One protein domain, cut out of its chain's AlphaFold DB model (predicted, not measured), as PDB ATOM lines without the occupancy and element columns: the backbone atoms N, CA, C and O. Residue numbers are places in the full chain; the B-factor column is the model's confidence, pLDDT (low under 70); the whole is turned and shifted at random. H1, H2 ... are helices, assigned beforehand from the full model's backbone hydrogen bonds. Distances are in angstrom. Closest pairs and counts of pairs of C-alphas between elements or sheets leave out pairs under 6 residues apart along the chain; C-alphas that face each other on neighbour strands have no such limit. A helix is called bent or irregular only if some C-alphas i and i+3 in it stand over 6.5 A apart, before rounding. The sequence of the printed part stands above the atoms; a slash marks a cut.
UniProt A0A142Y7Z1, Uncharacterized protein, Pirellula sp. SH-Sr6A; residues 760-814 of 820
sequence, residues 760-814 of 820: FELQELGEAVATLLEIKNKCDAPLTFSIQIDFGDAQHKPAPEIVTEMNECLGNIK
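AT A GLANCE: This is residues 760 to 814 of the 820 residues of an uncharacterized protein of Pirellula sp. SH-Sr6A (UniProt A0A142Y7Z1). Two helices, the bent H1 and the shorter H2, share no contact and are joined by a long link, residues 780 to 799, that turns back after H1 and runs to the far end of the domain, where H2 folds back. The printed part has 55 residues, with H1 then H2, no named strand, and the class all helix. It is extended, with a radius of gyration of the C-alphas of 16.0 A, and elongated, spanning 46 by 23 by 19 A.

HOW THE PARTS SIT: H1, residues 760 to 779, was assigned as one helix by its hydrogen bonds but is bent: C-alphas 767 and 770 are 6.7 A apart. Its arms, H1a, residues 760 to 767, and H1b, residues 770 to 779, stand at a steep tilt of 53 degrees. H2, residues 800 to 811, is apart from both arms. In H1a, H1b and H2 every O i to N i+4 pair is within hydrogen-bond range.

IN THESE COORDINATES: H1a, 10.9 A long, begins at C-alpha 760 (-13.740, -34.965, 8.794). H1b measures 14.8 A. H2, 16.2 A long, ends at C-alpha 811 (-19.346, -24.146, -9.316).

THE WHOLE: The C-alphas farthest apart, of Lys 778 and Gln 795, are 46.1 A apart. The printed part has no cut. pLDDT is under 70 at residues 760 to 761, 780 and 794 to 796.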
ATOM      1  N   PHE A 760     -13.006 -35.135   7.533       65.00
ATOM      2  CA  PHE A 760     -13.740 -34.965   8.794       65.00
ATOM      3  C   PHE A 760     -13.331 -33.681   9.537       65.00
ATOM      4  O   PHE A 760     -14.184 -33.003  10.102       65.00
ATOM      5  N   GLU A 761     -12.059 -33.280   9.469       69.38
ATOM      6  CA  GLU A 761     -11.562 -32.039  10.081       69.38
ATOM      7  C   GLU A 761     -12.109 -30.800   9.361       69.38
ATOM      8  O   GLU A 761     -12.303 -29.747   9.967       69.38
ATOM      9  N   LEU A 762     -12.416 -30.921   8.063       76.69
ATOM     10  CA  LEU A 762     -13.100 -29.875   7.303       76.69
ATOM     11  C   LEU A 762     -14.547 -29.669   7.789       76.69
ATOM     12  O   LEU A 762     -15.037 -28.537   7.806       76.69
ATOM     13  N   GLN A 763     -15.215 -30.747   8.217       73.12
ATOM     14  CA  GLN A 763     -16.540 -30.684   8.839       73.12
ATOM     15  C   GLN A 763     -16.467 -30.046  10.234       73.12
ATOM     16  O   GLN A 763     -17.251 -29.141  10.519       73.12
ATOM     17  N   GLU A 764     -15.495 -30.438  11.064       72.94
ATOM     18  CA  GLU A 764     -15.259 -29.815  12.376       72.94
ATOM     19  C   GLU A 764     -14.914 -28.322  12.253       72.94
ATOM     20  O   GLU A 764     -15.435 -27.491  13.001       72.94
ATOM     21  N   LEU A 765     -14.100 -27.944  11.256       78.62
ATOM     22  CA  LEU A 765     -13.843 -26.539  10.939       78.62
ATOM     23  C   LEU A 765     -15.144 -25.816  10.577       78.62
ATOM     24  O   LEU A 765     -15.346 -24.690  11.029       78.62
ATOM     25  N   GLY A 766     -16.022 -26.467   9.803       78.94
ATOM     26  CA  GLY A 766     -17.359 -25.987   9.453       78.94
ATOM     27  C   GLY A 766     -18.214 -25.646  10.676       78.94
ATOM     28  O   GLY A 766     -18.807 -24.567  10.730       78.94
ATOM     29  N   GLU A 767     -18.225 -26.517  11.685       82.00
ATOM     30  CA  GLU A 767     -18.922 -26.287  12.957       82.00
ATOM     31  C   GLU A 767     -18.268 -25.161  13.779       82.00
ATOM     32  O   GLU A 767     -18.955 -24.336  14.388       82.00
ATOM     33  N   ALA A 768     -16.938 -25.054  13.731       80.12
ATOM     34  CA  ALA A 768     -16.178 -24.019  14.426       80.12
ATOM     35  C   ALA A 768     -16.267 -22.620  13.777       80.12
ATOM     36  O   ALA A 768     -15.939 -21.625  14.436       80.12
ATOM     37  N   VAL A 769     -16.732 -22.495  12.522       83.50
ATOM     38  CA  VAL A 769     -16.831 -21.199  11.815       83.50
ATOM     39  C   VAL A 769     -17.680 -20.191  12.592       83.50
ATOM     40  O   VAL A 769     -17.313 -19.016  12.656       83.50
ATOM     41  N   ALA A 770     -18.779 -20.625  13.217       79.62
ATOM     42  CA  ALA A 770     -19.640 -19.739  14.005       79.62
ATOM     43  C   ALA A 770     -18.859 -19.076  15.155       79.62
ATOM     44  O   ALA A 770     -18.865 -17.852  15.293       79.62
ATOM     45  N   THR A 771     -18.092 -19.869  15.902       82.75
ATOM     46  CA  THR A 771     -17.228 -19.400  16.993       82.75
ATOM     47  C   THR A 771     -16.120 -18.472  16.485       82.75
ATOM     48  O   THR A 771     -15.834 -17.444  17.100       82.75
ATOM     49  N   LEU A 772     -15.514 -18.778  15.331       81.38
ATOM     50  CA  LEU A 772     -14.491 -17.922  14.714       81.38
ATOM     51  C   LEU A 772     -15.056 -16.560  14.280       81.38
ATOM     52  O   LEU A 772     -14.392 -15.533  14.443       81.38
ATOM     53  N   LEU A 773     -16.294 -16.521  13.779       81.38
ATOM     54  CA  LEU A 773     -16.995 -15.279  13.443       81.38
ATOM     55  C   LEU A 773     -17.382 -14.472  14.693       81.38
ATOM     56  O   LEU A 773     -17.296 -13.244  14.673       81.38
ATOM     57  N   GLU A 774     -17.742 -15.124  15.800       82.12
ATOM     58  CA  GLU A 774     -17.947 -14.439  17.082       82.12
ATOM     59  C   GLU A 774     -16.656 -13.804  17.613       82.12
ATOM     60  O   GLU A 774     -16.678 -12.673  18.102       82.12
ATOM     61  N   ILE A 775     -15.520 -14.500  17.493       79.25
ATOM     62  CA  ILE A 775     -14.203 -13.963  17.867       79.25
ATOM     63  C   ILE A 775     -13.842 -12.774  16.970       79.25
ATOM     64  O   ILE A 775     -13.414 -11.737  17.477       79.25
ATOM     65  N   LYS A 776     -14.083 -12.877  15.658       81.50
ATOM     66  CA  LYS A 776     -13.913 -11.768  14.709       81.50
ATOM     67  C   LYS A 776     -14.710 -10.532  15.143       81.50
ATOM     68  O   LYS A 776     -14.151  -9.437  15.193       81.50
ATOM     69  N   ASN A 777     -15.982 -10.708  15.507       79.62
ATOM     70  CA  ASN A 777     -16.863  -9.613  15.926       79.62
ATOM     71  C   ASN A 777     -16.394  -8.910  17.215       79.62
ATOM     72  O   ASN A 777     -16.755  -7.759  17.438       79.62
ATOM     73  N   LYS A 778     -15.581  -9.566  18.056       80.19
ATOM     74  CA  LYS A 778     -14.996  -8.958  19.266       80.19
ATOM     75  C   LYS A 778     -13.774  -8.077  18.979       80.19
ATOM     76  O   LYS A 778     -13.472  -7.210  19.793       80.19
ATOM     77  N   CYS A 779     -13.078  -8.295  17.860       72.56
ATOM     78  CA  CYS A 779     -11.776  -7.678  17.571       72.56
ATOM     79  C   CYS A 779     -11.769  -6.753  16.337       72.56
ATOM     80  O   CYS A 779     -10.719  -6.200  16.023       72.56
ATOM     81  N   ASP A 780     -12.903  -6.612  15.638       69.25
ATOM     82  CA  ASP A 780     -13.103  -5.784  14.428       69.25
ATOM     83  C   ASP A 780     -12.005  -5.954  13.351       69.25
ATOM     84  O   ASP A 780     -11.603  -5.018  12.661       69.25
ATOM     85  N   ALA A 781     -11.489  -7.182  13.218       72.56
ATOM     86  CA  ALA A 781     -10.446  -7.546  12.261       72.56
ATOM     87  C   ALA A 781     -11.035  -8.326  11.066       72.56
ATOM     88  O   ALA A 781     -11.971  -9.117  11.239       72.56
ATOM     89  N   PRO A 782     -10.507  -8.159   9.840       74.31
ATOM     90  CA  PRO A 782     -10.933  -8.959   8.698       74.31
ATOM     91  C   PRO A 782     -10.500 -10.422   8.881       74.31
ATOM     92  O   PRO A 782      -9.325 -10.715   9.079       74.31
ATOM     93  N   LEU A 783     -11.462 -11.344   8.796       77.56
ATOM     94  CA  LEU A 783     -11.226 -12.787   8.788       77.56
ATOM     95  C   LEU A 783     -11.521 -13.314   7.385       77.56
ATOM     96  O   LEU A 783     -12.644 -13.161   6.899       77.56
ATOM     97  N   THR A 784     -10.523 -13.935   6.765       76.38
ATOM     98  CA  THR A 784     -10.612 -14.482   5.409       76.38
ATOM     99  C   THR A 784     -10.229 -15.954   5.440       76.38
ATOM    100  O   THR A 784      -9.168 -16.304   5.954       76.38
ATOM    101  N   PHE A 785     -11.065 -16.809   4.853       78.94
ATOM    102  CA  PHE A 785     -10.761 -18.223   4.646       78.94
ATOM    103  C   PHE A 785     -10.231 -18.418   3.226       78.94
ATOM    104  O   PHE A 785     -10.791 -17.882   2.269       78.94
ATOM    105  N   SER A 786      -9.132 -19.154   3.088       75.06
ATOM    106  CA  SER A 786      -8.586 -19.568   1.793       75.06
ATOM    107  C   SER A 786      -8.596 -21.087   1.744       75.06
ATOM    108  O   SER A 786      -8.067 -21.720   2.653       75.06
ATOM    109  N   ILE A 787      -9.210 -21.652   0.707       77.75
ATOM    110  CA  ILE A 787      -9.300 -23.098   0.491       77.75
ATOM    111  C   ILE A 787      -8.524 -23.410  -0.785       77.75
ATOM    112  O   ILE A 787      -8.730 -22.753  -1.806       77.75
ATOM    113  N   GLN A 788      -7.629 -24.391  -0.707       79.75
ATOM    114  CA  GLN A 788      -6.953 -24.991  -1.851       79.75
ATOM    115  C   GLN A 788      -7.400 -26.451  -1.927       79.75
ATOM    116  O   GLN A 788      -7.380 -27.146  -0.914       79.75
ATOM    117  N   ILE A 789      -7.845 -26.883  -3.107       79.19
ATOM    118  CA  ILE A 789      -8.301 -28.250  -3.358       79.19
ATOM    119  C   ILE A 789      -7.325 -28.865  -4.349       79.19
ATOM    120  O   ILE A 789      -7.310 -28.489  -5.519       79.19
ATOM    121  N   ASP A 790      -6.513 -29.799  -3.868       78.62
ATOM    122  CA  ASP A 790      -5.597 -30.566  -4.702       78.62
ATOM    123  C   ASP A 790      -6.250 -31.920  -5.014       78.62
ATOM    124  O   ASP A 790      -6.588 -32.678  -4.102       78.62
ATOM    125  N   PHE A 791      -6.465 -32.224  -6.299       79.25
ATOM    126  CA  PHE A 791      -7.064 -33.488  -6.730       79.25
ATOM    127  C   PHE A 791      -6.086 -34.304  -7.575       79.25
ATOM    128  O   PHE A 791      -5.810 -33.983  -8.731       79.25
ATOM    129  N   GLY A 792      -5.579 -35.382  -6.978       74.44
ATOM    130  CA  GLY A 792      -4.525 -36.217  -7.544       74.44
ATOM    131  C   GLY A 792      -3.130 -35.829  -7.061       74.44
ATOM    132  O   GLY A 792      -2.944 -34.895  -6.285       74.44
ATOM    133  N   ASP A 793      -2.138 -36.579  -7.526       75.62
ATOM    134  CA  ASP A 793      -0.730 -36.375  -7.194       75.62
ATOM    135  C   ASP A 793       0.162 -36.564  -8.439       75.62
ATOM    136  O   ASP A 793      -0.312 -36.691  -9.572       75.62
ATOM    137  N   ALA A 794       1.484 -36.563  -8.250       58.09
ATOM    138  CA  ALA A 794       2.445 -36.729  -9.343       58.09
ATOM    139  C   ALA A 794       2.359 -38.096 -10.063       58.09
ATOM    140  O   ALA A 794       2.885 -38.226 -11.170       58.09
ATOM    141  N   GLN A 795       1.721 -39.104  -9.461       56.16
ATOM    142  CA  GLN A 795       1.589 -40.476  -9.966       56.16
ATOM    143  C   GLN A 795       0.152 -40.812 -10.410       56.16
ATOM    144  O   GLN A 795      -0.028 -41.626 -11.315       56.16
ATOM    145  N   HIS A 796      -0.859 -40.151  -9.844       67.06
ATOM    146  CA  HIS A 796      -2.280 -40.405 -10.066       67.06
ATOM    147  C   HIS A 796      -2.989 -39.124 -10.502       67.06
ATOM    148  O   HIS A 796      -3.446 -38.329  -9.681       67.06
ATOM    149  N   LYS A 797      -3.104 -38.933 -11.821       75.19
ATOM    150  CA  LYS A 797      -3.906 -37.844 -12.389       75.19
ATOM    151  C   LYS A 797      -5.364 -38.282 -12.551       75.19
ATOM    152  O   LYS A 797      -5.601 -39.337 -13.146       75.19
ATOM    153  N   PRO A 798      -6.334 -37.492 -12.071       80.69
ATOM    154  CA  PRO A 798      -7.747 -37.798 -12.233       80.69
ATOM    155  C   PRO A 798      -8.179 -37.728 -13.702       80.69
ATOM    156  O   PRO A 798      -7.639 -36.953 -14.494       80.69
ATOM    157  N   ALA A 799      -9.158 -38.557 -14.074       84.94
ATOM    158  CA  ALA A 799      -9.697 -38.577 -15.429       84.94
ATOM    159  C   ALA A 799     -10.452 -37.264 -15.746       84.94
ATOM    160  O   ALA A 799     -11.121 -36.733 -14.856       84.94
ATOM    161  N   PRO A 800     -10.417 -36.758 -16.997       82.38
ATOM    162  CA  PRO A 800     -11.045 -35.482 -17.369       82.38
ATOM    163  C   PRO A 800     -12.551 -35.417 -17.074       82.38
ATOM    164  O   PRO A 800     -13.081 -34.364 -16.726       82.38
ATOM    165  N   GLU A 801     -13.233 -36.556 -17.181       82.62
ATOM    166  CA  GLU A 801     -14.663 -36.697 -16.883       82.62
ATOM    167  C   GLU A 801     -14.957 -36.440 -15.394       82.62
ATOM    168  O   GLU A 801     -15.888 -35.709 -15.071       82.62
ATOM    169  N   ILE A 802     -14.101 -36.939 -14.494       82.75
ATOM    170  CA  ILE A 802     -14.230 -36.756 -13.036       82.75
ATOM    171  C   ILE A 802     -13.883 -35.315 -12.637       82.75
ATOM    172  O   ILE A 802     -14.517 -34.741 -11.757       82.75
ATOM    173  N   VAL A 803     -12.900 -34.697 -13.303       83.06
ATOM    174  CA  VAL A 803     -12.573 -33.274 -13.093       83.06
ATOM    175  C   VAL A 803     -13.747 -32.380 -13.502       83.06
ATOM    176  O   VAL A 803     -14.044 -31.409 -12.812       83.06
ATOM    177  N   THR A 804     -14.458 -32.736 -14.577       84.44
ATOM    178  CA  THR A 804     -15.656 -32.007 -15.024       84.44
ATOM    179  C   THR A 804     -16.786 -32.115 -13.996       84.44
ATOM    180  O   THR A 804     -17.338 -31.092 -13.600       84.44
ATOM    181  N   GLU A 805     -17.072 -33.320 -13.496       85.38
ATOM    182  CA  GLU A 805     -18.079 -33.550 -12.445       85.38
ATOM    183  C   GLU A 805     -17.733 -32.808 -11.139       85.38
ATOM    184  O   GLU A 805     -18.596 -32.213 -10.486       85.38
ATOM    185  N   MET A 806     -16.448 -32.762 -10.778       81.25
ATOM    186  CA  MET A 806     -16.000 -32.013  -9.607       81.25
ATOM    187  C   MET A 806     -16.114 -30.497  -9.809       81.25
ATOM    188  O   MET A 806     -16.538 -29.797  -8.893       81.25
ATOM    189  N   ASN A 807     -15.810 -29.981 -11.003       87.69
ATOM    190  CA  ASN A 807     -15.990 -28.563 -11.326       87.69
ATOM    191  C   ASN A 807     -17.468 -28.146 -11.320       87.69
ATOM    192  O   ASN A 807     -17.775 -27.038 -10.885       87.69
ATOM    193  N   GLU A 808     -18.398 -29.032 -11.693       86.06
ATOM    194  CA  GLU A 808     -19.839 -28.789 -11.513       86.06
ATOM    195  C   GLU A 808     -20.213 -28.661 -10.027       86.06
ATOM    196  O   GLU A 808     -20.966 -27.762  -9.642       86.06
ATOM    197  N   CYS A 809     -19.649 -29.511  -9.163       78.31
ATOM    198  CA  CYS A 809     -19.857 -29.420  -7.718       78.31
ATOM    199  C   CYS A 809     -19.264 -28.132  -7.123       78.31
ATOM    200  O   CYS A 809     -19.922 -27.472  -6.319       78.31
ATOM    201  N   LEU A 810     -18.049 -27.750  -7.528       80.88
ATOM    202  CA  LEU A 810     -17.372 -26.542  -7.043       80.88
ATOM    203  C   LEU A 810     -18.043 -25.253  -7.537       80.88
ATOM    204  O   LEU A 810     -18.165 -24.296  -6.767       80.88
ATOM    205  N   GLY A 811     -18.572 -25.256  -8.763       79.19
ATOM    206  CA  GLY A 811     -19.346 -24.146  -9.316       79.19
ATOM    207  C   GLY A 811     -20.609 -23.833  -8.507       79.19
ATOM    208  O   GLY A 811     -20.947 -22.666  -8.329       79.19
ATOM    209  N   ASN A 812     -21.255 -24.847  -7.913       75.25
ATOM    210  CA  ASN A 812     -22.398 -24.640  -7.013       75.25
ATOM    211  C   ASN A 812     -22.012 -23.976  -5.677       75.25
ATOM    212  O   ASN A 812     -22.876 -23.421  -4.997       75.25
ATOM    213  N   ILE A 813     -20.737 -24.043  -5.281       77.69
ATOM    214  CA  ILE A 813     -20.229 -23.452  -4.036       77.69
ATOM    215  C   ILE A 813     -19.840 -21.989  -4.262       77.69
ATOM    216  O   ILE A 813     -20.177 -21.127  -3.446       77.69
ATOM    217  N   LYS A 814     -19.119 -21.691  -5.349       73.44
ATOM    218  CA  LYS A 814     -18.725 -20.323  -5.707       73.44
ATOM    219  C   LYS A 814     -18.392 -20.208  -7.193       73.44
ATOM    220  O   LYS A 814     -17.520 -20.919  -7.686       73.44
TER     221      LYS A 814